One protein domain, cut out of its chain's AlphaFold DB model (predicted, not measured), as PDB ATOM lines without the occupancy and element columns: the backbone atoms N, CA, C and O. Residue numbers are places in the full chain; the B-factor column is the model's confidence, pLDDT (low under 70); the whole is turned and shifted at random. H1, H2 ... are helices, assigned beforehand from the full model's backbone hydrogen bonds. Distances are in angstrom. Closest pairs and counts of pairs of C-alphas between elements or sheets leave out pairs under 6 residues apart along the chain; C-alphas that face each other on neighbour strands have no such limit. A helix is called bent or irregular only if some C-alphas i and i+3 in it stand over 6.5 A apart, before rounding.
ATOM      1  N   GLN A  60     169.703 181.482 181.939       71.00
ATOM      2  CA  GLN A  60     171.110 181.057 181.935       71.00
ATOM      3  C   GLN A  60     171.265 179.563 182.270       71.00
ATOM      4  O   GLN A  60     172.005 178.848 181.587       71.00
ATOM      5  N   LYS A  61     170.505 179.045 183.244       76.62
ATOM      6  CA  LYS A  61     170.447 177.603 183.545       76.62
ATOM      7  C   LYS A  61     169.930 176.807 182.343       76.62
ATOM      8  O   LYS A  61     170.467 175.743 182.024       76.62
ATOM      9  N   GLN A  62     168.926 177.316 181.628       75.75
ATOM     10  CA  GLN A  62     168.398 176.690 180.415       75.75
ATOM     11  C   GLN A  62     169.414 176.714 179.260       75.75
ATOM     12  O   GLN A  62     169.542 175.707 178.555       75.75
ATOM     13  N   ILE A  63     170.170 177.805 179.090       73.06
ATOM     14  CA  ILE A  63     171.281 177.908 178.128       73.06
ATOM     15  C   ILE A  63     172.367 176.885 178.468       73.06
ATOM     16  O   ILE A  63     172.744 176.095 177.602       73.06
ATOM     17  N   ASN A  64     172.801 176.811 179.729       74.50
ATOM     18  CA  ASN A  64     173.829 175.872 180.184       74.50
ATOM     19  C   ASN A  64     173.387 174.409 180.000       74.50
ATOM     20  O   ASN A  64     174.142 173.594 179.464       74.50
ATOM     21  N   ARG A  65     172.131 174.078 180.335       79.56
ATOM     22  CA  ARG A  65     171.545 172.744 180.093       79.56
ATOM     23  C   ARG A  65     171.446 172.419 178.601       79.56
ATOM     24  O   ARG A  65     171.721 171.284 178.212       79.56
ATOM     25  N   LYS A  66     171.071 173.382 177.745       75.69
ATOM     26  CA  LYS A  66     171.074 173.203 176.280       75.69
ATOM     27  C   LYS A  66     172.495 172.972 175.766       75.69
ATOM     28  O   LYS A  66     172.696 172.028 175.008       75.69
ATOM     29  N   MET A  67     173.474 173.750 176.224       67.19
ATOM     30  CA  MET A  67     174.889 173.589 175.872       67.19
ATOM     31  C   MET A  67     175.430 172.219 176.301       67.19
ATOM     32  O   MET A  67     176.042 171.536 175.485       67.19
ATOM     33  N   GLN A  68     175.145 171.752 177.522       71.38
ATOM     34  CA  GLN A  68     175.546 170.413 177.974       71.38
ATOM     35  C   GLN A  68     174.856 169.285 177.190       71.38
ATOM     36  O   GLN A  68     175.522 168.347 176.751       71.38
ATOM     37  N   LYS A  69     173.544 169.390 176.930       70.75
ATOM     38  CA  LYS A  69     172.823 168.423 176.078       70.75
ATOM     39  C   LYS A  69     173.378 168.392 174.650       70.75
ATOM     40  O   LYS A  69     173.432 167.325 174.039       70.75
ATOM     41  N   LEU A  70     173.803 169.541 174.121       63.16
ATOM     42  CA  LEU A  70     174.483 169.632 172.829       63.16
ATOM     43  C   LEU A  70     175.876 168.996 172.887       63.16
ATOM     44  O   LEU A  70     176.199 168.235 171.980       63.16
ATOM     45  N   LYS A  71     176.668 169.223 173.945       62.53
ATOM     46  CA  LYS A  71     177.987 168.587 174.151       62.53
ATOM     47  C   LYS A  71     177.892 167.054 174.182       62.53
ATOM     48  O   LYS A  71     178.635 166.395 173.463       62.53
ATOM     49  N   GLY A  72     176.914 166.486 174.895       58.97
ATOM     50  CA  GLY A  72     176.694 165.031 174.940       58.97
ATOM     51  C   GLY A  72     176.247 164.416 173.603       58.97
ATOM     52  O   GLY A  72     176.653 163.312 173.258       58.97
ATOM     53  N   LYS A  73     175.454 165.141 172.797       54.97
ATOM     54  CA  LYS A  73     175.030 164.690 171.453       54.97
ATOM     55  C   LYS A  73     176.070 164.956 170.349       54.97
ATOM     56  O   LYS A  73     175.988 164.338 169.290       54.97
ATOM     57  N   ARG A  74     177.028 165.861 170.581       52.94
ATOM     58  CA  ARG A  74     178.087 166.282 169.641       52.94
ATOM     59  C   ARG A  74     179.175 165.244 169.413       52.94
ATOM     60  O   ARG A  74     179.657 165.145 168.293       52.94
ATOM     61  N   LEU A  75     179.525 164.476 170.443       52.41
ATOM     62  CA  LEU A  75     180.524 163.404 170.352       52.41
ATOM     63  C   LEU A  75     180.062 162.227 169.475       52.41
ATOM     64  O   LEU A  75     180.890 161.496 168.952       52.41
ATOM     65  N   LEU A  76     178.748 162.061 169.278       46.25
ATOM     66  CA  LEU A  76     178.172 160.909 168.569       46.25
ATOM     67  C   LEU A  76     177.699 161.211 167.140       46.25
ATOM     68  O   LEU A  76     177.377 160.288 166.395       46.25
ATOM     69  N   ARG A  77     177.626 162.482 166.729       48.38
ATOM     70  CA  ARG A  77     177.251 162.869 165.360       48.38
ATOM     71  C   ARG A  77     178.137 164.018 164.922       48.38
ATOM     72  O   ARG A  77     177.917 165.156 165.337       48.38
ATOM     73  N   GLY A  78     179.135 163.689 164.103       50.94
ATOM     74  CA  GLY A  78     180.064 164.644 163.517       50.94
ATOM     75  C   GLY A  78     179.342 165.903 163.051       50.94
ATOM     76  O   GLY A  78     178.346 165.830 162.337       50.94
ATOM     77  N   VAL A  79     179.849 167.045 163.514       52.41
ATOM     78  CA  VAL A  79     179.554 168.384 163.004       52.41
ATOM     79  C   VAL A  79     178.055 168.628 162.792       52.41
ATOM     80  O   VAL A  79     177.529 168.525 161.685       52.41
ATOM     81  N   TRP A  80     177.365 169.096 163.835       53.47
ATOM     82  CA  TRP A  80     176.206 169.955 163.586       53.47
ATOM     83  C   TRP A  80     176.615 171.006 162.548       53.47
ATOM     84  O   TRP A  80     177.575 171.752 162.766       53.47
ATOM     85  N   GLY A  81     175.936 171.013 161.397       67.00
ATOM     86  CA  GLY A  81     176.294 171.882 160.282       67.00
ATOM     87  C   GLY A  81     176.392 173.325 160.762       67.00
ATOM     88  O   GLY A  81     175.555 173.772 161.547       67.00
ATOM     89  N   ALA A  82     177.403 174.067 160.297       73.62
ATOM     90  CA  ALA A  82     177.691 175.439 160.732       73.62
ATOM     91  C   ALA A  82     176.443 176.351 160.795       73.62
ATOM     92  O   ALA A  82     176.368 177.251 161.630       73.62
ATOM     93  N   LYS A  83     175.433 176.069 159.960       79.88
ATOM     94  CA  LYS A  83     174.115 176.716 159.951       79.88
ATOM     95  C   LYS A  83     173.329 176.558 161.263       79.88
ATOM     96  O   LYS A  83     172.776 177.541 161.744       79.88
ATOM     97  N   ALA A  84     173.278 175.364 161.853       79.44
ATOM     98  CA  ALA A  84     172.499 175.104 163.064       79.44
ATOM     99  C   ALA A  84     173.130 175.764 164.303       79.44
ATOM    100  O   ALA A  84     172.426 176.410 165.076       79.44
ATOM    101  N   ASN A  85     174.462 175.710 164.423       85.69
ATOM    102  CA  ASN A  85     175.197 176.437 165.466       85.69
ATOM    103  C   ASN A  85     174.988 177.954 165.340       85.69
ATOM    104  O   ASN A  85     174.756 178.635 166.332       85.69
ATOM    105  N   MET A  86     175.001 178.483 164.111       87.94
ATOM    106  CA  MET A  86     174.764 179.907 163.879       87.94
ATOM    107  C   MET A  86     173.320 180.322 164.184       87.94
ATOM    108  O   MET A  86     173.102 181.411 164.701       87.94
ATOM    109  N   LYS A  87     172.327 179.463 163.906       90.75
ATOM    110  CA  LYS A  87     170.927 179.718 164.278       90.75
ATOM    111  C   LYS A  87     170.761 179.807 165.797       90.75
ATOM    112  O   LYS A  87     170.081 180.712 166.266       90.75
ATOM    113  N   PHE A  88     171.418 178.921 166.551       90.44
ATOM    114  CA  PHE A  88     171.436 178.983 168.016       90.44
ATOM    115  C   PHE A  88     172.070 180.284 168.524       90.44
ATOM    116  O   PHE A  88     171.434 181.003 169.283       90.44
ATOM    117  N   VAL A  89     173.266 180.638 168.047       91.75
ATOM    118  CA  VAL A  89     173.920 181.903 168.426       91.75
ATOM    119  C   VAL A  89     173.024 183.103 168.141       91.75
ATOM    120  O   VAL A  89     172.841 183.953 169.001       91.75
ATOM    121  N   LYS A  90     172.440 183.171 166.939       93.56
ATOM    122  CA  LYS A  90     171.555 184.275 166.547       93.56
ATOM    123  C   LYS A  90     170.292 184.372 167.405       93.56
ATOM    124  O   LYS A  90     169.709 185.443 167.457       93.56
ATOM    125  N   SER A  91     169.878 183.281 168.053       94.56
ATOM    126  CA  SER A  91     168.732 183.279 168.971       94.56
ATOM    127  C   SER A  91     169.048 183.798 170.377       94.56
ATOM    128  O   SER A  91     168.130 183.957 171.171       94.56
ATOM    129  N   ILE A  92     170.321 184.046 170.705       94.81
ATOM    130  CA  ILE A  92     170.716 184.631 171.991       94.81
ATOM    131  C   ILE A  92     170.526 186.144 171.900       94.81
ATOM    132  O   ILE A  92     171.244 186.795 171.143       94.81
ATOM    133  N   GLU A  93     169.566 186.698 172.640       95.38
ATOM    134  CA  GLU A  93     169.246 188.136 172.642       95.38
ATOM    135  C   GLU A  93     170.415 188.975 173.164       95.38
ATOM    136  O   GLU A  93     170.860 189.883 172.465       95.38
ATOM    137  N   ASP A  94     170.963 188.607 174.327       90.81
ATOM    138  CA  ASP A  94     172.060 189.332 174.968       90.81
ATOM    139  C   ASP A  94     173.368 189.258 174.146       90.81
ATOM    140  O   ASP A  94     173.881 188.158 173.888       90.81
ATOM    141  N   PRO A  95     173.947 190.403 173.732       86.44
ATOM    142  CA  PRO A  95     175.177 190.441 172.945       86.44
ATOM    143  C   PRO A  95     176.374 189.770 173.630       86.44
ATOM    144  O   PRO A  95     177.156 189.098 172.955       86.44
ATOM    145  N   THR A  96     176.496 189.898 174.953       83.19
ATOM    146  CA  THR A  96     177.626 189.351 175.722       83.19
ATOM    147  C   THR A  96     177.571 187.824 175.756       83.19
ATOM    148  O   THR A  96     178.540 187.143 175.412       83.19
ATOM    149  N   GLN A  97     176.406 187.254 176.074       86.19
ATOM    150  CA  GLN A  97     176.162 185.813 176.007       86.19
ATOM    151  C   GLN A  97     176.323 185.275 174.582       86.19
ATOM    152  O   GLN A  97     176.826 184.165 174.391       86.19
ATOM    153  N   ARG A  98     175.928 186.054 173.567       88.38
ATOM    154  CA  ARG A  98     176.107 185.695 172.155       88.38
ATOM    155  C   ARG A  98     177.587 185.623 171.772       88.38
ATOM    156  O   ARG A  98     177.982 184.672 171.092       88.38
ATOM    157  N   GLU A  99     178.400 186.588 172.204       82.19
ATOM    158  CA  GLU A  99     179.857 186.609 171.998       82.19
ATOM    159  C   GLU A  99     180.526 185.420 172.709       82.19
ATOM    160  O   GLU A  99     181.239 184.649 172.057       82.19
ATOM    161  N   LYS A 100     180.166 185.151 173.974       84.00
ATOM    162  CA  LYS A 100     180.641 183.981 174.738       84.00
ATOM    163  C   LYS A 100     180.265 182.651 174.073       84.00
ATOM    164  O   LYS A 100     181.103 181.761 173.926       84.00
ATOM    165  N   ALA A 101     179.030 182.507 173.589       86.88
ATOM    166  CA  ALA A 101     178.605 181.311 172.861       86.88
ATOM    167  C   ALA A 101     179.365 181.137 171.534       86.88
ATOM    168  O   ALA A 101     179.755 180.022 171.183       86.88
ATOM    169  N   LEU A 102     179.615 182.224 170.793       85.62
ATOM    170  CA  LEU A 102     180.452 182.192 169.589       85.62
ATOM    171  C   LEU A 102     181.888 181.777 169.894       85.62
ATOM    172  O   LEU A 102     182.476 181.036 169.100       85.62
ATOM    173  N   TYR A 103     182.448 182.258 171.002       84.81
ATOM    174  CA  TYR A 103     183.774 181.874 171.464       84.81
ATOM    175  C   TYR A 103     183.850 180.374 171.752       84.81
ATOM    176  O   TYR A 103     184.671 179.693 171.138       84.81
ATOM    177  N   GLU A 104     182.940 179.833 172.565       85.94
ATOM    178  CA  GLU A 104     182.896 178.402 172.892       85.94
ATOM    179  C   GLU A 104     182.743 177.523 171.640       85.94
ATOM    180  O   GLU A 104     183.485 176.559 171.446       85.94
ATOM    181  N   LEU A 105     181.851 177.904 170.719       86.75
ATOM    182  CA  LEU A 105     181.684 177.196 169.446       86.75
ATOM    183  C   LEU A 105     182.953 177.217 168.589       86.75
ATOM    184  O   LEU A 105     183.257 176.233 167.908       86.75
ATOM    185  N   ARG A 106     183.680 178.342 168.573       85.38
ATOM    186  CA  ARG A 106     184.975 178.433 167.889       85.38
ATOM    187  C   ARG A 106     185.982 177.535 168.590       85.38
ATOM    188  O   ARG A 106     186.565 176.704 167.905       85.38
ATOM    189  N   LYS A 107     186.147 177.655 169.908       85.12
ATOM    190  CA  LYS A 107     187.070 176.855 170.728       85.12
ATOM    191  C   LYS A 107     186.893 175.361 170.462       85.12
ATOM    192  O   LYS A 107     187.862 174.695 170.120       85.12
ATOM    193  N   GLU A 108     185.662 174.855 170.482       84.31
ATOM    194  CA  GLU A 108     185.369 173.450 170.165       84.31
ATOM    195  C   GLU A 108     185.660 173.094 168.702       84.31
ATOM    196  O   GLU A 108     186.273 172.066 168.427       84.31
ATOM    197  N   ARG A 109     185.257 173.938 167.740       83.62
ATOM    198  CA  ARG A 109     185.561 173.706 166.316       83.62
ATOM    199  C   ARG A 109     187.066 173.625 166.078       83.62
ATOM    200  O   ARG A 109     187.518 172.819 165.272       83.62
ATOM    201  N   TYR A 110     187.821 174.482 166.746       81.88
ATOM    202  CA  TYR A 110     189.268 174.499 166.676       81.88
ATOM    203  C   TYR A 110     189.862 173.273 167.364       81.88
ATOM    204  O   TYR A 110     190.673 172.605 166.740       81.88
ATOM    205  N   ALA A 111     189.390 172.894 168.552       80.62
ATOM    206  CA  ALA A 111     189.801 171.653 169.206       80.62
ATOM    207  C   ALA A 111     189.618 170.425 168.294       80.62
ATOM    208  O   ALA A 111     190.529 169.611 168.194       80.62
ATOM    209  N   LEU A 112     188.507 170.333 167.552       79.75
ATOM    210  CA  LEU A 112     188.303 169.277 166.548       79.75
ATOM    211  C   LEU A 112     189.318 169.365 165.399       79.75
ATOM    212  O   LEU A 112     189.930 168.365 165.034       79.75
ATOM    213  N   LEU A 113     189.546 170.570 164.863       78.38
ATOM    214  CA  LEU A 113     190.561 170.796 163.829       78.38
ATOM    215  C   LEU A 113     191.980 170.437 164.298       78.38
ATOM    216  O   LEU A 113     192.806 170.131 163.449       78.38
ATOM    217  N   TYR A 114     192.287 170.483 165.594       75.44
ATOM    218  CA  TYR A 114     193.608 170.106 166.109       75.44
ATOM    219  C   TYR A 114     193.704 168.624 166.479       75.44
ATOM    220  O   TYR A 114     194.725 168.003 166.203       75.44
ATOM    221  N   ASN A 115     192.651 168.044 167.058       71.50
ATOM    222  CA  ASN A 115     192.702 166.694 167.622       71.50
ATOM    223  C   ASN A 115     192.402 165.584 166.600       71.50
ATOM    224  O   ASN A 115     192.918 164.480 166.742       71.50
ATOM    225  N   GLU A 116     191.609 165.843 165.555       72.62
ATOM    226  CA  GLU A 116     191.123 164.799 164.630       72.62
ATOM    227  C   GLU A 116     191.907 164.749 163.304       72.62
ATOM    228  O   GLU A 116     191.343 164.557 162.228       72.62
ATOM    229  N   GLY A 117     193.230 164.943 163.358       63.34
ATOM    230  CA  GLY A 117     194.090 164.849 162.171       63.34
ATOM    231  C   GLY A 117     193.984 166.044 161.223       63.34
ATOM    232  O   GLY A 117     194.182 165.905 160.014       63.34
ATOM    233  N   GLY A 118     193.661 167.231 161.744       73.81
ATOM    234  CA  GLY A 118     193.602 168.418 160.903       73.81
ATOM    235  C   GLY A 118     194.962 168.782 160.322       73.81
ATOM    236  O   GLY A 118     196.020 168.573 160.907       73.81
ATOM    237  N   ASN A 119     194.928 169.365 159.130       85.88
ATOM    238  CA  ASN A 119     196.109 169.714 158.356       85.88
ATOM    239  C   ASN A 119     196.785 171.008 158.835       85.88
ATOM    240  O   ASN A 119     197.308 171.735 157.992       85.88
TER     241      ASN A 119
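This is residues 60 to 119 of the 513 residues of the protein "tRNA-uridine aminocarboxypropyltransferase" of Chromera velia CCMP2878 (UniProt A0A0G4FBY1). A long helix, H3, makes the length of this domain, and the shorter H2 folds back along the first half of it as a helical hairpin. A third helix, H1, runs roughly alongside both, in about the same direction as H3 and against H2; the three make a loose triangle when seen end on, as H1 comes near H3 without touching either helix. The printed part has 60 residues with three named helices, in the order H1, H2, H3 along the chain, and no named strand, and its class is all helix. The whole is only just compact, close to loose, with a radius of gyration of the C-alphas of 12.0 A, and it is elongated, with spans of 35 by 20 by 17 A along its three main axes.

The longest helix is H3, residues 95 to 115. The helix before it in the chain, H2, residues 82 to 90, touches H3 with 5 pairs of C-alphas within 8 A. The closest C-alphas of these two helices are those of Val 89 and Arg 98, 5.8 A apart. H3 touches H2 with residues 98 to 105 alone. The lines of H2 and H3 stand at a shallow tilt of 23 degrees, and the two helices run opposite ways. Their centres are 11.8 A apart. H2 and H3 form a helical hairpin, joined by a tight link of 4 residues. The first helix in the chain is H1, residues 60 to 74, which touches no helix. H1 and H3 are near each other, with no pair of C-alphas within 8 A but 6 pairs within 10 A. H1 and H2 are apart, with no C-alpha of the one within 8 A of the other, though they follow each other in the chain. A short link of 7 residues joins H1 to H2. Residues 72 to 77, of which 72 to 74 belong to H1, stand free. In H1, H2 and H3 every O i to N i+4 pair is within hydrogen-bond range.

H3 runs from Pro 95 to Asn 115, and is 21 residues and 30.0 A long from first to last C-alpha. It begins with C-alpha 95 at (175.177, 190.441, 172.945) and ends with C-alpha 115 at (192.702, 166.694, 167.622). H2 runs from Ala 82 to Lys 90, with 9 residues and 12.2 A from first to last C-alpha. H1 runs from Gln 60 to Arg 74, with 15 residues and 20.4 A from first to last C-alpha. C-alpha 60, where H1 begins, is at (171.110, 181.057, 181.935). No helix is bent or irregular.

The two C-alphas farthest apart are those of Lys 61 and Asn 119, 36.8 A. The first and last printed C-alphas, those of Gln 60 and Asn 119, are 36.2 A apart. The printed part has no cut and no long link; it begins at residue 60 and ends at residue 119 of a full chain of 513 residues. In this predicted model the mean pLDDT of the printed part is 76.5. It is under 70 at 14 residues, namely residue 67, residues 70 to 81 and residue 117. The mean pLDDT is 69 for H1, 86 for H2 and 83 for H3.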